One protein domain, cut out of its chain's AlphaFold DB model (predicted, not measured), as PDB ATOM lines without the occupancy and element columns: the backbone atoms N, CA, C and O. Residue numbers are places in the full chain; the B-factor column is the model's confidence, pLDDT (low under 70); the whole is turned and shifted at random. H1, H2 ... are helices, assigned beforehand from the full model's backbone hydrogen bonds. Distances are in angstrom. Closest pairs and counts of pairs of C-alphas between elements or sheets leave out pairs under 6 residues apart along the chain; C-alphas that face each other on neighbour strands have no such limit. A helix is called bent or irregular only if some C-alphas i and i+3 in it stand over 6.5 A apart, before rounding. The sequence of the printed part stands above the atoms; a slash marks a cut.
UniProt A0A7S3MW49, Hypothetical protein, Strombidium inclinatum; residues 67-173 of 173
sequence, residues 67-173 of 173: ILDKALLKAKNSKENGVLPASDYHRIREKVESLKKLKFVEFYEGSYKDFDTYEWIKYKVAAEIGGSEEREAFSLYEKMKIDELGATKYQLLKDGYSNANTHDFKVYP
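Overview. This is residues 67 to 173 of the 173 residues of the protein "Hypothetical protein" of Strombidium inclinatum (UniProt A0A7S3MW49). Picture a helix, H3, in the middle of the model, with the hairpin of H1 and H2 packed on part of it, H4 folded back along its other side, and H5 crossing near it at about a right angle. H1, H2 and H3 make an up-and-down bundle, three helices side by side of which each runs against the one before it, and the last residues, 166 to 173, of which 166 and 167 belong to H5, stick out as a tail. You are reading 107 printed residues with five named helices, in the order H1, H2, H3, H4, H5, and no named strand; the class is all helix. The whole is only just compact, close to loose, with a radius of gyration of the C-alphas of 15.2 A, and the C-alphas span 43 by 36 by 24 A along their three main axes.

Along the chain. Start with the longest helix, H2, residues 86 to 109. Find C-alpha 86 at (-48.627, -71.952, -3.421); from there the helix runs 34.8 A to C-alpha 109 at (-18.022, -55.547, -1.300). Before it in the chain you find H1, residues 67 to 80, 19.9 A long, which begins with C-alpha 67 at (-28.475, -74.655, -9.545). After H2 comes H3, residues 112 to 129, 26.5 A from first to last C-alpha. Look near its beginning: H3 is irregular there, with C-alphas 113 and 116 at 8.4 A from each other, where about 5 A is found in a regular helix. H4 holds residues 132 to 149 and is 25.7 A long. H5 holds residues 151 to 167, is 25.5 A long, and ends with C-alpha 167 at (-28.385, -64.695, 14.046).

Arrangement. Begin in the bundle, at H2. With residues 86 to 96 alone it touches H1, and the closest C-alphas are those of Lys 79 and Ala 86, 6.4 A apart. The two form a helical hairpin and run opposite ways at a shallow tilt of 18 degrees. H2 also touches H3, with the C-alphas of Ile 92 and Ile 129 closest at 7.1 A; this too is a helical hairpin, running opposite ways at a shallow tilt of 15 degrees. H3 is the hub, touching three other helices. With residues 122 to 129 alone it touches H1, where the C-alphas of Ala 71 and Ala 126 come closest at 5.8 A, and the two run the same way at a shallow tilt of 25 degrees. Residues 123 to 128 of H3 touch residues 134 to 141 of H4, and the closest C-alphas are those of Ala 127 and Arg 135, 4.5 A apart. H3 and H4 form a helical hairpin, opposite ways at a shallow tilt of 31 degrees. Now look at H5: it is close to H3 but not clearly touching, with the C-alphas of Thr 117 and Tyr 161 closest at 6.5 A, and their lines are about perpendicular, at 82 degrees. H4 and H5 only just touch, and only at the corner by their link, with 3 pairs of C-alphas within 8 A; the closest are Ile 146 and Tyr 154, 5.8 A apart. H2 is apart from H4 and from H5. In H1, H2 and H4 each O i to N i+4 pair is within hydrogen-bond range; in H3 it is 12 of 14 and in H5 10 of 13.

Size, cuts and confidence. The two C-alphas farthest apart are those of Asp 147 and Pro 173, 43.4 A. The printed part has no cut, and its four links between helices are tight. Residues 107 to 113, of which 107 to 109 belong to H2, stand free, as do residues 166 to 173. The mean pLDDT of the printed part is 75.9; it is under 70 at residues 103 to 114 and 160 to 173.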
ATOM      1  N   ILE A  67     -27.781 -73.664 -10.375       82.38
ATOM      2  CA  ILE A  67     -28.475 -74.655  -9.545       82.38
ATOM      3  C   ILE A  67     -29.648 -74.023  -8.776       82.38
ATOM      4  O   ILE A  67     -30.693 -74.655  -8.628       82.38
ATOM      5  N   LEU A  68     -29.516 -72.768  -8.323       83.25
ATOM      6  CA  LEU A  68     -30.613 -72.073  -7.635       83.25
ATOM      7  C   LEU A  68     -31.780 -71.769  -8.579       83.25
ATOM      8  O   LEU A  68     -32.940 -71.923  -8.196       83.25
ATOM      9  N   ASP A  69     -31.481 -71.374  -9.817       86.06
ATOM     10  CA  ASP A  69     -32.503 -71.134 -10.838       86.06
ATOM     11  C   ASP A  69     -33.159 -72.426 -11.296       86.06
ATOM     12  O   ASP A  69     -34.383 -72.480 -11.421       86.06
ATOM     13  N   LYS A  70     -32.366 -73.488 -11.446       88.06
ATOM     14  CA  LYS A  70     -32.858 -74.833 -11.725       88.06
ATOM     15  C   LYS A  70     -33.834 -75.301 -10.641       88.06
ATOM     16  O   LYS A  70     -34.943 -75.738 -10.956       88.06
ATOM     17  N   ALA A  71     -33.467 -75.157  -9.366       85.19
ATOM     18  CA  ALA A  71     -34.319 -75.513  -8.231       85.19
ATOM     19  C   ALA A  71     -35.604 -74.666  -8.184       85.19
ATOM     20  O   ALA A  71     -36.696 -75.205  -7.986       85.19
ATOM     21  N   LEU A  72     -35.510 -73.356  -8.439       89.50
ATOM     22  CA  LEU A  72     -36.673 -72.468  -8.502       89.50
ATOM     23  C   LEU A  72     -37.621 -72.836  -9.656       89.50
ATOM     24  O   LEU A  72     -38.843 -72.815  -9.485       89.50
ATOM     25  N   LEU A  73     -37.074 -73.201 -10.818       91.19
ATOM     26  CA  LEU A  73     -37.845 -73.627 -11.983       91.19
ATOM     27  C   LEU A  73     -38.543 -74.973 -11.723       91.19
ATOM     28  O   LEU A  73     -39.735 -75.107 -12.007       91.19
ATOM     29  N   LYS A  74     -37.858 -75.932 -11.081       90.00
ATOM     30  CA  LYS A  74     -38.457 -77.193 -10.603       90.00
ATOM     31  C   LYS A  74     -39.591 -76.945  -9.600       90.00
ATOM     32  O   LYS A  74     -40.664 -77.542  -9.727       90.00
ATOM     33  N   ALA A  75     -39.403 -76.030  -8.649       89.94
ATOM     34  CA  ALA A  75     -40.439 -75.653  -7.687       89.94
ATOM     35  C   ALA A  75     -41.650 -74.998  -8.375       89.94
ATOM     36  O   ALA A  75     -42.797 -75.305  -8.046       89.94
ATOM     37  N   LYS A  76     -41.417 -74.143  -9.381       91.50
ATOM     38  CA  LYS A  76     -42.482 -73.528 -10.189       91.50
ATOM     39  C   LYS A  76     -43.278 -74.580 -10.965       91.50
ATOM     40  O   LYS A  76     -44.503 -74.571 -10.902       91.50
ATOM     41  N   ASN A  77     -42.598 -75.517 -11.626       91.62
ATOM     42  CA  ASN A  77     -43.248 -76.619 -12.338       91.62
ATOM     43  C   ASN A  77     -44.070 -77.496 -11.377       91.62
ATOM     44  O   ASN A  77     -45.198 -77.869 -11.688       91.62
ATOM     45  N   SER A  78     -43.550 -77.756 -10.174       89.56
ATOM     46  CA  SER A  78     -44.247 -78.525  -9.133       89.56
ATOM     47  C   SER A  78     -45.501 -77.816  -8.614       89.56
ATOM     48  O   SER A  78     -46.517 -78.467  -8.371       89.56
ATOM     49  N   LYS A  79     -45.464 -76.481  -8.496       92.62
ATOM     50  CA  LYS A  79     -46.639 -75.656  -8.183       92.62
ATOM     51  C   LYS A  79     -47.689 -75.741  -9.291       92.62
ATOM     52  O   LYS A  79     -48.864 -75.936  -9.002       92.62
ATOM     53  N   GLU A  80     -47.281 -75.593 -10.551       89.56
ATOM     54  CA  GLU A  80     -48.201 -75.649 -11.696       89.56
ATOM     55  C   GLU A  80     -48.845 -77.032 -11.866       89.56
ATOM     56  O   GLU A  80     -49.997 -77.125 -12.284       89.56
ATOM     57  N   ASN A  81     -48.137 -78.092 -11.473       87.75
ATOM     58  CA  ASN A  81     -48.654 -79.460 -11.448       87.75
ATOM     59  C   ASN A  81     -49.516 -79.767 -10.205       87.75
ATOM     60  O   ASN A  81     -50.045 -80.870 -10.093       87.75
ATOM     61  N   GLY A  82     -49.646 -78.827  -9.260       88.06
ATOM     62  CA  GLY A  82     -50.428 -78.996  -8.030       88.06
ATOM     63  C   GLY A  82     -49.780 -79.885  -6.963       88.06
ATOM     64  O   GLY A  82     -50.433 -80.209  -5.977       88.06
ATOM     65  N   VAL A  83     -48.512 -80.272  -7.134       90.75
ATOM     66  CA  VAL A  83     -47.755 -81.087  -6.164       90.75
ATOM     67  C   VAL A  83     -47.289 -80.237  -4.982       90.75
ATOM     68  O   VAL A  83     -47.301 -80.692  -3.842       90.75
ATOM     69  N   LEU A  84     -46.888 -78.992  -5.255       88.94
ATOM     70  CA  LEU A  84     -46.410 -78.042  -4.252       88.94
ATOM     71  C   LEU A  84     -47.478 -76.962  -3.997       88.94
ATOM     72  O   LEU A  84     -47.909 -76.310  -4.955       88.94
ATOM     73  N   PRO A  85     -47.897 -76.709  -2.740       92.00
ATOM     74  CA  PRO A  85     -48.848 -75.645  -2.447       92.00
ATOM     75  C   PRO A  85     -48.234 -74.265  -2.717       92.00
ATOM     76  O   PRO A  85     -47.025 -74.046  -2.602       92.00
ATOM     77  N   ALA A  86     -49.084 -73.291  -3.055       91.06
ATOM     78  CA  ALA A  86     -48.627 -71.952  -3.421       91.06
ATOM     79  C   ALA A  86     -47.838 -71.253  -2.296       91.06
ATOM     80  O   ALA A  86     -46.867 -70.561  -2.592       91.06
ATOM     81  N   SER A  87     -48.215 -71.458  -1.029       90.75
ATOM     82  CA  SER A  87     -47.522 -70.881   0.134       90.75
ATOM     83  C   SER A  87     -46.057 -71.303   0.207       90.75
ATOM     84  O   SER A  87     -45.180 -70.469   0.433       90.75
ATOM     85  N   ASP A  88     -45.783 -72.585  -0.031       86.50
ATOM     86  CA  ASP A  88     -44.432 -73.131   0.060       86.50
ATOM     87  C   ASP A  88     -43.579 -72.668  -1.116       86.50
ATOM     88  O   ASP A  88     -42.424 -72.291  -0.926       86.50
ATOM     89  N   TYR A  89     -44.170 -72.563  -2.311       91.56
ATOM     90  CA  TYR A  89     -43.501 -71.942  -3.453       91.56
ATOM     91  C   TYR A  89     -43.055 -70.501  -3.164       91.56
ATOM     92  O   TYR A  89     -41.933 -70.134  -3.505       91.56
ATOM     93  N   HIS A  90     -43.904 -69.677  -2.541       89.06
ATOM     94  CA  HIS A  90     -43.547 -68.291  -2.223       89.06
ATOM     95  C   HIS A  90     -42.389 -68.210  -1.223       89.06
ATOM     96  O   HIS A  90     -41.435 -67.478  -1.471       89.06
ATOM     97  N   ARG A  91     -42.402 -69.042  -0.175       87.31
ATOM     98  CA  ARG A  91     -41.288 -69.146   0.784       87.31
ATOM     99  C   ARG A  91     -39.981 -69.566   0.111       87.31
ATOM    100  O   ARG A  91     -38.929 -68.997   0.379       87.31
ATOM    101  N   ILE A  92     -40.046 -70.565  -0.768       85.31
ATOM    102  CA  ILE A  92     -38.896 -71.046  -1.543       85.31
ATOM    103  C   ILE A  92     -38.353 -69.935  -2.443       85.31
ATOM    104  O   ILE A  92     -37.148 -69.695  -2.478       85.31
ATOM    105  N   ARG A  93     -39.240 -69.230  -3.145       90.06
ATOM    106  CA  ARG A  93     -38.871 -68.121  -4.022       90.06
ATOM    107  C   ARG A  93     -38.173 -67.001  -3.254       90.06
ATOM    108  O   ARG A  93     -37.127 -66.547  -3.701       90.06
ATOM    109  N   GLU A  94     -38.716 -66.590  -2.112       87.50
ATOM    110  CA  GLU A  94     -38.114 -65.556  -1.261       87.50
ATOM    111  C   GLU A  94     -36.717 -65.960  -0.780       87.50
ATOM    112  O   GLU A  94     -35.791 -65.158  -0.883       87.50
ATOM    113  N   LYS A  95     -36.533 -67.220  -0.356       83.88
ATOM    114  CA  LYS A  95     -35.214 -67.764   0.016       83.88
ATOM    115  C   LYS A  95     -34.216 -67.729  -1.144       83.88
ATOM    116  O   LYS A  95     -33.059 -67.360  -0.962       83.88
ATOM    117  N   VAL A  96     -34.636 -68.110  -2.350       85.94
ATOM    118  CA  VAL A  96     -33.760 -68.069  -3.532       85.94
ATOM    119  C   VAL A  96     -33.413 -66.624  -3.902       85.94
ATOM    120  O   VAL A  96     -32.258 -66.321  -4.194       85.94
ATOM    121  N   GLU A  97     -34.384 -65.711  -3.850       85.75
ATOM    122  CA  GLU A  97     -34.157 -64.288  -4.116       85.75
ATOM    123  C   GLU A  97     -33.218 -63.650  -3.078       85.75
ATOM    124  O   GLU A  97     -32.344 -62.872  -3.464       85.75
ATOM    125  N   SER A  98     -33.326 -63.995  -1.790       82.56
ATOM    126  CA  SER A  98     -32.398 -63.502  -0.763       82.56
ATOM    127  C   SER A  98     -30.968 -63.995  -0.993       82.56
ATOM    128  O   SER A  98     -30.033 -63.207  -0.890       82.56
ATOM    129  N   LEU A  99     -30.785 -65.257  -1.393       79.38
ATOM    130  CA  LEU A  99     -29.458 -65.807  -1.706       79.38
ATOM    131  C   LEU A  99     -28.819 -65.146  -2.926       79.38
ATOM    132  O   LEU A  99     -27.628 -64.845  -2.926       79.38
ATOM    133  N   LYS A 100     -29.612 -64.860  -3.960       79.56
ATOM    134  CA  LYS A 100     -29.121 -64.120  -5.129       79.56
ATOM    135  C   LYS A 100     -28.695 -62.697  -4.781       79.56
ATOM    136  O   LYS A 100     -27.721 -62.205  -5.344       79.56
ATOM    137  N   LYS A 101     -29.413 -62.041  -3.865       78.81
ATOM    138  CA  LYS A 101     -29.033 -60.718  -3.356       78.81
ATOM    139  C   LYS A 101     -27.729 -60.786  -2.561       78.81
ATOM    140  O   LYS A 101     -26.876 -59.939  -2.784       78.81
ATOM    141  N   LEU A 102     -27.535 -61.811  -1.727       71.38
ATOM    142  CA  LEU A 102     -26.271 -62.032  -1.009       71.38
ATOM    143  C   LEU A 102     -25.085 -62.194  -1.971       71.38
ATOM    144  O   LEU A 102     -24.110 -61.463  -1.842       71.38
ATOM    145  N   LYS A 103     -25.225 -63.017  -3.020       66.88
ATOM    146  CA  LYS A 103     -24.217 -63.146  -4.092       66.88
ATOM    147  C   LYS A 103     -23.835 -61.796  -4.709       66.88
ATOM    148  O   LYS A 103     -22.681 -61.562  -5.055       66.88
ATOM    149  N   PHE A 104     -24.826 -60.928  -4.912       55.97
ATOM    150  CA  PHE A 104     -24.616 -59.610  -5.505       55.97
ATOM    151  C   PHE A 104     -23.875 -58.667  -4.549       55.97
ATOM    152  O   PHE A 104     -22.969 -57.963  -4.986       55.97
ATOM    153  N   VAL A 105     -24.219 -58.680  -3.258       55.72
ATOM    154  CA  VAL A 105     -23.536 -57.879  -2.229       55.72
ATOM    155  C   VAL A 105     -22.082 -58.335  -2.062       55.72
ATOM    156  O   VAL A 105     -21.184 -57.499  -2.106       55.72
ATOM    157  N   GLU A 106     -21.823 -59.644  -2.006       55.59
ATOM    158  CA  GLU A 106     -20.464 -60.204  -1.916       55.59
ATOM    159  C   GLU A 106     -19.576 -59.798  -3.102       55.59
ATOM    160  O   GLU A 106     -18.407 -59.449  -2.923       55.59
ATOM    161  N   PHE A 107     -20.136 -59.795  -4.318       54.62
ATOM    162  CA  PHE A 107     -19.409 -59.390  -5.522       54.62
ATOM    163  C   PHE A 107     -19.040 -57.896  -5.517       54.62
ATOM    164  O   PHE A 107     -18.007 -57.520  -6.067       54.62
ATOM    165  N   TYR A 108     -19.862 -57.045  -4.895       46.72
ATOM    166  CA  TYR A 108     -19.629 -55.598  -4.806       46.72
ATOM    167  C   TYR A 108     -18.715 -55.195  -3.644       46.72
ATOM    168  O   TYR A 108     -17.924 -54.266  -3.791       46.72
ATOM    169  N   GLU A 109     -18.798 -55.879  -2.503       52.94
ATOM    170  CA  GLU A 109     -18.022 -55.547  -1.300       52.94
ATOM    171  C   GLU A 109     -16.624 -56.191  -1.274       52.94
ATOM    172  O   GLU A 109     -15.862 -55.974  -0.330       52.94
ATOM    173  N   GLY A 110     -16.260 -56.984  -2.293       51.22
ATOM    174  CA  GLY A 110     -14.921 -57.573  -2.457       51.22
ATOM    175  C   GLY A 110     -14.491 -58.493  -1.307       51.22
ATOM    176  O   GLY A 110     -13.311 -58.817  -1.159       51.22
ATOM    177  N   SER A 111     -15.436 -58.896  -0.458       53.50
ATOM    178  CA  SER A 111     -15.173 -59.616   0.780       53.50
ATOM    179  C   SER A 111     -15.145 -61.117   0.505       53.50
ATOM    180  O   SER A 111     -16.117 -61.825   0.718       53.50
ATOM    181  N   TYR A 112     -13.987 -61.616   0.064       51.12
ATOM    182  CA  TYR A 112     -13.672 -63.042  -0.153       51.12
ATOM    183  C   TYR A 112     -13.810 -63.947   1.092       51.12
ATOM    184  O   TYR A 112     -13.406 -65.107   1.049       51.12
ATOM    185  N   LYS A 113     -14.306 -63.438   2.226       55.25
ATOM    186  CA  LYS A 113     -14.213 -64.129   3.519       55.25
ATOM    187  C   LYS A 113     -15.141 -65.334   3.658       55.25
ATOM    188  O   LYS A 113     -14.805 -66.216   4.436       55.25
ATOM    189  N   ASP A 114     -16.217 -65.410   2.877       66.88
ATOM    190  CA  ASP A 114     -17.262 -66.422   3.072       66.88
ATOM    191  C   ASP A 114     -17.679 -67.147   1.779       66.88
ATOM    192  O   ASP A 114     -18.780 -67.685   1.686       66.88
ATOM    193  N   PHE A 115     -16.793 -67.222   0.778       70.94
ATOM    194  CA  PHE A 115     -17.091 -67.903  -0.491       70.94
ATOM    195  C   PHE A 115     -17.487 -69.380  -0.297       70.94
ATOM    196  O   PHE A 115     -18.494 -69.832  -0.843       70.94
ATOM    197  N   ASP A 116     -16.746 -70.123   0.535       74.19
ATOM    198  CA  ASP A 116     -17.073 -71.518   0.864       74.19
ATOM    199  C   ASP A 116     -18.409 -71.637   1.626       74.19
ATOM    200  O   ASP A 116     -19.156 -72.601   1.429       74.19
ATOM    201  N   THR A 117     -18.740 -70.648   2.465       74.88
ATOM    202  CA  THR A 117     -20.020 -70.560   3.186       74.88
ATOM    203  C   THR A 117     -21.172 -70.398   2.203       74.88
ATOM    204  O   THR A 117     -22.164 -71.129   2.267       74.88
ATOM    205  N   TYR A 118     -21.029 -69.469   1.257       74.06
ATOM    206  CA  TYR A 118     -22.021 -69.207   0.226       74.06
ATOM    207  C   TYR A 118     -22.245 -70.436  -0.664       74.06
ATOM    208  O   TYR A 118     -23.393 -70.822  -0.902       74.06
ATOM    209  N   GLU A 119     -21.174 -71.099  -1.116       77.75
ATOM    210  CA  GLU A 119     -21.289 -72.335  -1.894       77.75
ATOM    211  C   GLU A 119     -22.018 -73.432  -1.117       77.75
ATOM    212  O   GLU A 119     -22.947 -74.048  -1.646       77.75
ATOM    213  N   TRP A 120     -21.672 -73.642   0.156       81.44
ATOM    214  CA  TRP A 120     -22.348 -74.640   0.982       81.44
ATOM    215  C   TRP A 120     -23.845 -74.337   1.133       81.44
ATOM    216  O   TRP A 120     -24.676 -75.229   0.931       81.44
ATOM    217  N   ILE A 121     -24.217 -73.082   1.417       79.75
ATOM    218  CA  ILE A 121     -25.624 -72.664   1.524       79.75
ATOM    219  C   ILE A 121     -26.340 -72.851   0.182       79.75
ATOM    220  O   ILE A 121     -27.475 -73.329   0.156       79.75
ATOM    221  N   LYS A 122     -25.681 -72.539  -0.938       82.19
ATOM    222  CA  LYS A 122     -26.231 -72.705  -2.287       82.19
ATOM    223  C   LYS A 122     -26.622 -74.156  -2.562       82.19
ATOM    224  O   LYS A 122     -27.761 -74.410  -2.959       82.19
ATOM    225  N   TYR A 123     -25.708 -75.104  -2.341       81.12
ATOM    226  CA  TYR A 123     -25.991 -76.523  -2.571       81.12
ATOM    227  C   TYR A 123     -26.977 -77.092  -1.546       81.12
ATOM    228  O   TYR A 123     -27.850 -77.874  -1.919       81.12
ATOM    229  N   LYS A 124     -26.907 -76.661  -0.282       83.88
ATOM    230  CA  LYS A 124     -27.861 -77.075   0.751       83.88
ATOM    231  C   LYS A 124     -29.284 -76.632   0.416       83.88
ATOM    232  O   LYS A 124     -30.201 -77.447   0.421       83.88
ATOM    233  N   VAL A 125     -29.475 -75.356   0.088       80.75
ATOM    234  CA  VAL A 125     -30.796 -74.809  -0.248       80.75
ATOM    235  C   VAL A 125     -31.319 -75.426  -1.543       80.75
ATOM    236  O   VAL A 125     -32.497 -75.773  -1.624       80.75
ATOM    237  N   ALA A 126     -30.448 -75.677  -2.522       80.00
ATOM    238  CA  ALA A 126     -30.816 -76.443  -3.706       80.00
ATOM    239  C   ALA A 126     -31.267 -77.877  -3.379       80.00
ATOM    240  O   ALA A 126     -32.243 -78.332  -3.962       80.00
ATOM    241  N   ALA A 127     -30.614 -78.578  -2.449       84.25
ATOM    242  CA  ALA A 127     -30.997 -79.930  -2.030       84.25
ATOM    243  C   ALA A 127     -32.289 -79.973  -1.191       84.25
ATOM    244  O   ALA A 127     -33.033 -80.955  -1.254       84.25
ATOM    245  N   GLU A 128     -32.567 -78.923  -0.413       82.00
ATOM    246  CA  GLU A 128     -33.817 -78.773   0.346       82.00
ATOM    247  C   GLU A 128     -35.022 -78.539  -0.574       82.00
ATOM    248  O   GLU A 128     -36.101 -79.079  -0.333       82.00
ATOM    249  N   ILE A 129     -34.837 -77.734  -1.624       78.81
ATOM    250  CA  ILE A 129     -35.890 -77.366  -2.584       78.81
ATOM    251  C   ILE A 129     -36.026 -78.411  -3.699       78.81
ATOM    252  O   ILE A 129     -37.120 -78.650  -4.212       78.81
ATOM    253  N   GLY A 130     -34.896 -78.972  -4.121       74.00
ATOM    254  CA  GLY A 130     -34.760 -79.851  -5.270       74.00
ATOM    255  C   GLY A 130     -35.133 -81.305  -4.995       74.00
ATOM    256  O   GLY A 130     -35.578 -81.693  -3.912       74.00
ATOM    257  N   GLY A 131     -34.974 -82.119  -6.035       77.81
ATOM    258  CA  GLY A 131     -35.285 -83.544  -6.016       77.81
ATOM    259  C   GLY A 131     -34.093 -84.401  -5.589       77.81
ATOM    260  O   GLY A 131     -33.155 -83.936  -4.942       77.81
ATOM    261  N   SER A 132     -34.122 -85.679  -5.970       81.38
ATOM    262  CA  SER A 132     -33.020 -86.619  -5.729       81.38
ATOM    263  C   SER A 132     -31.695 -86.137  -6.328       81.38
ATOM    264  O   SER A 132     -30.676 -86.213  -5.653       81.38
ATOM    265  N   GLU A 133     -31.722 -85.559  -7.532       79.88
ATOM    266  CA  GLU A 133     -30.528 -85.047  -8.225       79.88
ATOM    267  C   GLU A 133     -29.780 -83.985  -7.406       79.88
ATOM    268  O   GLU A 133     -28.562 -84.046  -7.257       79.88
ATOM    269  N   GLU A 134     -30.498 -83.005  -6.850       81.56
ATOM    270  CA  GLU A 134     -29.879 -81.938  -6.062       81.56
ATOM    271  C   GLU A 134     -29.352 -82.448  -4.712       81.56
ATOM    272  O   GLU A 134     -28.319 -81.977  -4.232       81.56
ATOM    273  N   ARG A 135     -30.013 -83.448  -4.115       83.19
ATOM    274  CA  ARG A 135     -29.540 -84.101  -2.883       83.19
ATOM    275  C   ARG A 135     -28.274 -84.916  -3.116       83.19
ATOM    276  O   ARG A 135     -27.363 -84.871  -2.294       83.19
ATOM    277  N   GLU A 136     -28.199 -85.628  -4.235       84.06
ATOM    278  CA  GLU A 136     -26.992 -86.344  -4.650       84.06
ATOM    279  C   GLU A 136     -25.847 -85.372  -4.939       84.06
ATOM    280  O   GLU A 136     -24.734 -85.587  -4.462       84.06
ATOM    281  N   ALA A 137     -26.125 -84.259  -5.627       82.12
ATOM    282  CA  ALA A 137     -25.140 -83.210  -5.873       82.12
ATOM    283  C   ALA A 137     -24.589 -82.616  -4.565       82.12
ATOM    284  O   ALA A 137     -23.378 -82.443  -4.436       82.12
ATOM    285  N   PHE A 138     -25.447 -82.360  -3.571       87.94
ATOM    286  CA  PHE A 138     -24.992 -81.904  -2.256       87.94
ATOM    287  C   PHE A 138     -24.177 -82.975  -1.521       87.94
ATOM    288  O   PHE A 138     -23.134 -82.659  -0.964       87.94
ATOM    289  N   SER A 139     -24.580 -84.249  -1.575       86.88
ATOM    290  CA  SER A 139     -23.806 -85.340  -0.967       86.88
ATOM    291  C   SER A 139     -22.417 -85.497  -1.597       86.88
ATOM    292  O   SER A 139     -21.441 -85.742  -0.888       86.88
ATOM    293  N   LEU A 140     -22.306 -85.334  -2.918       87.12
ATOM    294  CA  LEU A 140     -21.022 -85.336  -3.621       87.12
ATOM    295  C   LEU A 140     -20.162 -84.137  -3.215       87.12
ATOM    296  O   LEU A 140     -18.977 -84.313  -2.942       87.12
ATOM    297  N   TYR A 141     -20.763 -82.949  -3.103       86.25
ATOM    298  CA  TYR A 141     -20.083 -81.761  -2.593       86.25
ATOM    299  C   TYR A 141     -19.548 -81.971  -1.167       86.25
ATOM    300  O   TYR A 141     -18.380 -81.683  -0.908       86.25
ATOM    301  N   GLU A 142     -20.355 -82.525  -0.249       85.94
ATOM    302  CA  GLU A 142     -19.904 -82.817   1.120       85.94
ATOM    303  C   GLU A 142     -18.727 -83.804   1.115       85.94
ATOM    304  O   GLU A 142     -17.742 -83.573   1.813       85.94
ATOM    305  N   LYS A 143     -18.786 -84.864   0.295       88.75
ATOM    306  CA  LYS A 143     -17.682 -85.829   0.161       88.75
ATOM    307  C   LYS A 143     -16.398 -85.168  -0.338       88.75
ATOM    308  O   LYS A 143     -15.367 -85.325   0.303       88.75
ATOM    309  N   MET A 144     -16.469 -84.378  -1.410       86.62
ATOM    310  CA  MET A 144     -15.302 -83.668  -1.946       86.62
ATOM    311  C   MET A 144     -14.677 -82.730  -0.909       86.62
ATOM    312  O   MET A 144     -13.465 -82.745  -0.718       86.62
ATOM    313  N   LYS A 145     -15.491 -81.956  -0.181       84.06
ATOM    314  CA  LYS A 145     -14.982 -81.050   0.861       84.06
ATOM    315  C   LYS A 145     -14.403 -81.800   2.063       84.06
ATOM    316  O   LYS A 145     -13.439 -81.325   2.663       84.06
ATOM    317  N   ILE A 146     -14.956 -82.963   2.415       86.50
ATOM    318  CA  ILE A 146     -14.380 -83.848   3.436       86.50
ATOM    319  C   ILE A 146     -13.019 -84.385   2.983       86.50
ATOM    320  O   ILE A 146     -12.096 -84.410   3.797       86.50
ATOM    321  N   ASP A 147     -12.875 -84.768   1.715       87.44
ATOM    322  CA  ASP A 147     -11.612 -85.267   1.166       87.44
ATOM    323  C   ASP A 147     -10.543 -84.157   1.082       87.44
ATOM    324  O   ASP A 147      -9.374 -84.405   1.375       87.44
ATOM    325  N   GLU A 148     -10.932 -82.918   0.758       84.69
ATOM    326  CA  GLU A 148     -10.027 -81.759   0.672       84.69
ATOM    327  C   GLU A 148      -9.565 -81.232   2.043       84.69
ATOM    328  O   GLU A 148      -8.383 -80.938   2.240       84.69
ATOM    329  N   LEU A 149     -10.487 -81.072   3.001       82.69
ATOM    330  CA  LEU A 149     -10.217 -80.422   4.294       82.69
ATOM    331  C   LEU A 149      -9.964 -81.422   5.430       82.69
ATOM    332  O   LEU A 149      -9.368 -81.067   6.452       82.69
ATOM    333  N   GLY A 150     -10.422 -82.663   5.272       83.25
ATOM    334  CA  GLY A 150     -10.535 -83.656   6.333       83.25
ATOM    335  C   GLY A 150     -11.846 -83.526   7.121       83.25
ATOM    336  O   GLY A 150     -12.330 -82.424   7.398       83.25
ATOM    337  N   ALA A 151     -12.401 -84.667   7.545       79.06
ATOM    338  CA  ALA A 151     -13.713 -84.758   8.198       79.06
ATOM    339  C   ALA A 151     -13.866 -83.845   9.430       79.06
ATOM    340  O   ALA A 151     -14.892 -83.190   9.598       79.06
ATOM    341  N   THR A 152     -12.831 -83.743  10.267       75.94
ATOM    342  CA  THR A 152     -12.848 -82.928  11.492       75.94
ATOM    343  C   THR A 152     -12.897 -81.431  11.203       75.94
ATOM    344  O   THR A 152     -13.626 -80.702  11.872       75.94
ATOM    345  N   LYS A 153     -12.151 -80.954  10.198       76.88
ATOM    346  CA  LYS A 153     -12.180 -79.537   9.805       76.88
ATOM    347  C   LYS A 153     -13.485 -79.186   9.104       76.88
ATOM    348  O   LYS A 153     -14.046 -78.131   9.380       76.88
ATOM    349  N   TYR A 154     -13.993 -80.084   8.260       79.38
ATOM    350  CA  TYR A 154     -15.293 -79.911   7.619       79.38
ATOM    351  C   TYR A 154     -16.434 -79.811   8.641       79.38
ATOM    352  O   TYR A 154     -17.333 -78.992   8.487       79.38
ATOM    353  N   GLN A 155     -16.384 -80.595   9.720       79.94
ATOM    354  CA  GLN A 155     -17.402 -80.540  10.766       79.94
ATOM    355  C   GLN A 155     -17.384 -79.205  11.526       79.94
ATOM    356  O   GLN A 155     -18.433 -78.594  11.687       79.94
ATOM    357  N   LEU A 156     -16.201 -78.690  11.880       77.81
ATOM    358  CA  LEU A 156     -16.059 -77.354  12.480       77.81
ATOM    359  C   LEU A 156     -16.570 -76.238  11.554       77.81
ATOM    360  O   LEU A 156     -17.216 -75.293  12.003       77.81
ATOM    361  N   LEU A 157     -16.300 -76.365  10.255       77.12
ATOM    362  CA  LEU A 157     -16.774 -75.451   9.220       77.12
ATOM    363  C   LEU A 157     -18.314 -75.477   9.123       77.12
ATOM    364  O   LEU A 157     -18.969 -74.437   9.169       77.12
ATOM    365  N   LYS A 158     -18.900 -76.680   9.084       78.56
ATOM    366  CA  LYS A 158     -20.350 -76.919   9.068       78.56
ATOM    367  C   LYS A 158     -21.042 -76.376  10.320       78.56
ATOM    368  O   LYS A 158     -22.119 -75.787  10.215       78.56
ATOM    369  N   ASP A 159     -20.430 -76.524  11.489       77.00
ATOM    370  CA  ASP A 159     -20.940 -75.969  12.746       77.00
ATOM    371  C   ASP A 159     -20.905 -74.428  12.727       77.00
ATOM    372  O   ASP A 159     -21.867 -73.778  13.144       77.00
ATOM    373  N   GLY A 160     -19.865 -73.832  12.132       69.38
ATOM    374  CA  GLY A 160     -19.806 -72.397  11.830       69.38
ATOM    375  C   GLY A 160     -20.959 -71.925  10.931       69.38
ATOM    376  O   GLY A 160     -21.641 -70.950  11.252       69.38
ATOM    377  N   TYR A 161     -21.253 -72.667   9.860       67.62
ATOM    378  CA  TYR A 161     -22.356 -72.369   8.930       67.62
ATOM    379  C   TYR A 161     -23.747 -72.506   9.563       67.62
ATOM    380  O   TYR A 161     -24.701 -71.817   9.186       67.62
ATOM    381  N   SER A 162     -23.877 -73.408  10.533       61.56
ATOM    382  CA  SER A 162     -25.119 -73.649  11.271       61.56
ATOM    383  C   SER A 162     -25.469 -72.468  12.180       61.56
ATOM    384  O   SER A 162     -26.628 -72.059  12.239       61.56
ATOM    385  N   ASN A 163     -24.462 -71.875  12.826       56.81
ATOM    386  CA  ASN A 163     -24.633 -70.754  13.752       56.81
ATOM    387  C   ASN A 163     -24.926 -69.422  13.036       56.81
ATOM    388  O   ASN A 163     -25.733 -68.629  13.528       56.81
ATOM    389  N   ALA A 164     -24.370 -69.198  11.840       53.59
ATOM    390  CA  ALA A 164     -24.659 -68.009  11.026       53.59
ATOM    391  C   ALA A 164     -26.147 -67.897  10.622       53.59
ATOM    392  O   ALA A 164     -26.709 -66.806  10.577       53.59
ATOM    393  N   ASN A 165     -26.832 -69.031  10.423       48.06
ATOM    394  CA  ASN A 165     -28.262 -69.058  10.084       48.06
ATOM    395  C   ASN A 165     -29.191 -68.664  11.246       48.06
ATOM    396  O   ASN A 165     -30.362 -68.367  11.014       48.06
ATOM    397  N   THR A 166     -28.700 -68.666  12.490       46.62
ATOM    398  CA  THR A 166     -29.522 -68.340  13.669       46.62
ATOM    399  C   THR A 166     -29.512 -66.864  14.056       46.62
ATOM    400  O   THR A 166     -30.403 -66.446  14.795       46.62
ATOM    401  N   HIS A 167     -28.569 -66.060  13.549       40.56
ATOM    402  CA  HIS A 167     -28.385 -64.695  14.046       40.56
ATOM    403  C   HIS A 167     -28.943 -63.551  13.182       40.56
ATOM    404  O   HIS A 167     -29.208 -62.508  13.769       40.56
ATOM    405  N   ASP A 168     -29.256 -63.733  11.889       42.25
ATOM    406  CA  ASP A 168     -29.569 -62.581  11.006       42.25
ATOM    407  C   ASP A 168     -30.774 -62.715  10.048       42.25
ATOM    408  O   ASP A 168     -30.843 -62.054   9.017       42.25
ATOM    409  N   PHE A 169     -31.818 -63.467  10.415       40.62
ATOM    410  CA  PHE A 169     -33.142 -63.333   9.767       40.62
ATOM    411  C   PHE A 169     -34.173 -62.628  10.658       40.62
ATOM    412  O   PHE A 169     -35.368 -62.930  10.621       40.62
ATOM    413  N   LYS A 170     -33.734 -61.649  11.459       34.50
ATOM    414  CA  LYS A 170     -34.656 -60.641  11.991       34.50
ATOM    415  C   LYS A 170     -35.040 -59.712  10.844       34.50
ATOM    416  O   LYS A 170     -34.344 -58.748  10.547       34.50
ATOM    417  N   VAL A 171     -36.156 -60.035  10.197       37.03
ATOM    418  CA  VAL A 171     -36.915 -59.097   9.370       37.03
ATOM    419  C   VAL A 171     -37.215 -57.888  10.256       37.03
ATOM    420  O   VAL A 171     -38.018 -57.988  11.184       37.03
ATOM    421  N   TYR A 172     -36.500 -56.783  10.044       32.94
ATOM    422  CA  TYR A 172     -36.883 -55.512  10.644       32.94
ATOM    423  C   TYR A 172     -38.210 -55.063  10.002       32.94
ATOM    424  O   TYR A 172     -38.351 -55.216   8.784       32.94
ATOM    425  N   PRO A 173     -39.186 -54.606  10.810       42.31
ATOM    426  CA  PRO A 173     -40.496 -54.162  10.336       42.31
ATOM    427  C   PRO A 173     -40.420 -52.929   9.429       42.31
ATOM    428  O   PRO A 173     -39.484 -52.115   9.606       42.31
TER     429      PRO A 173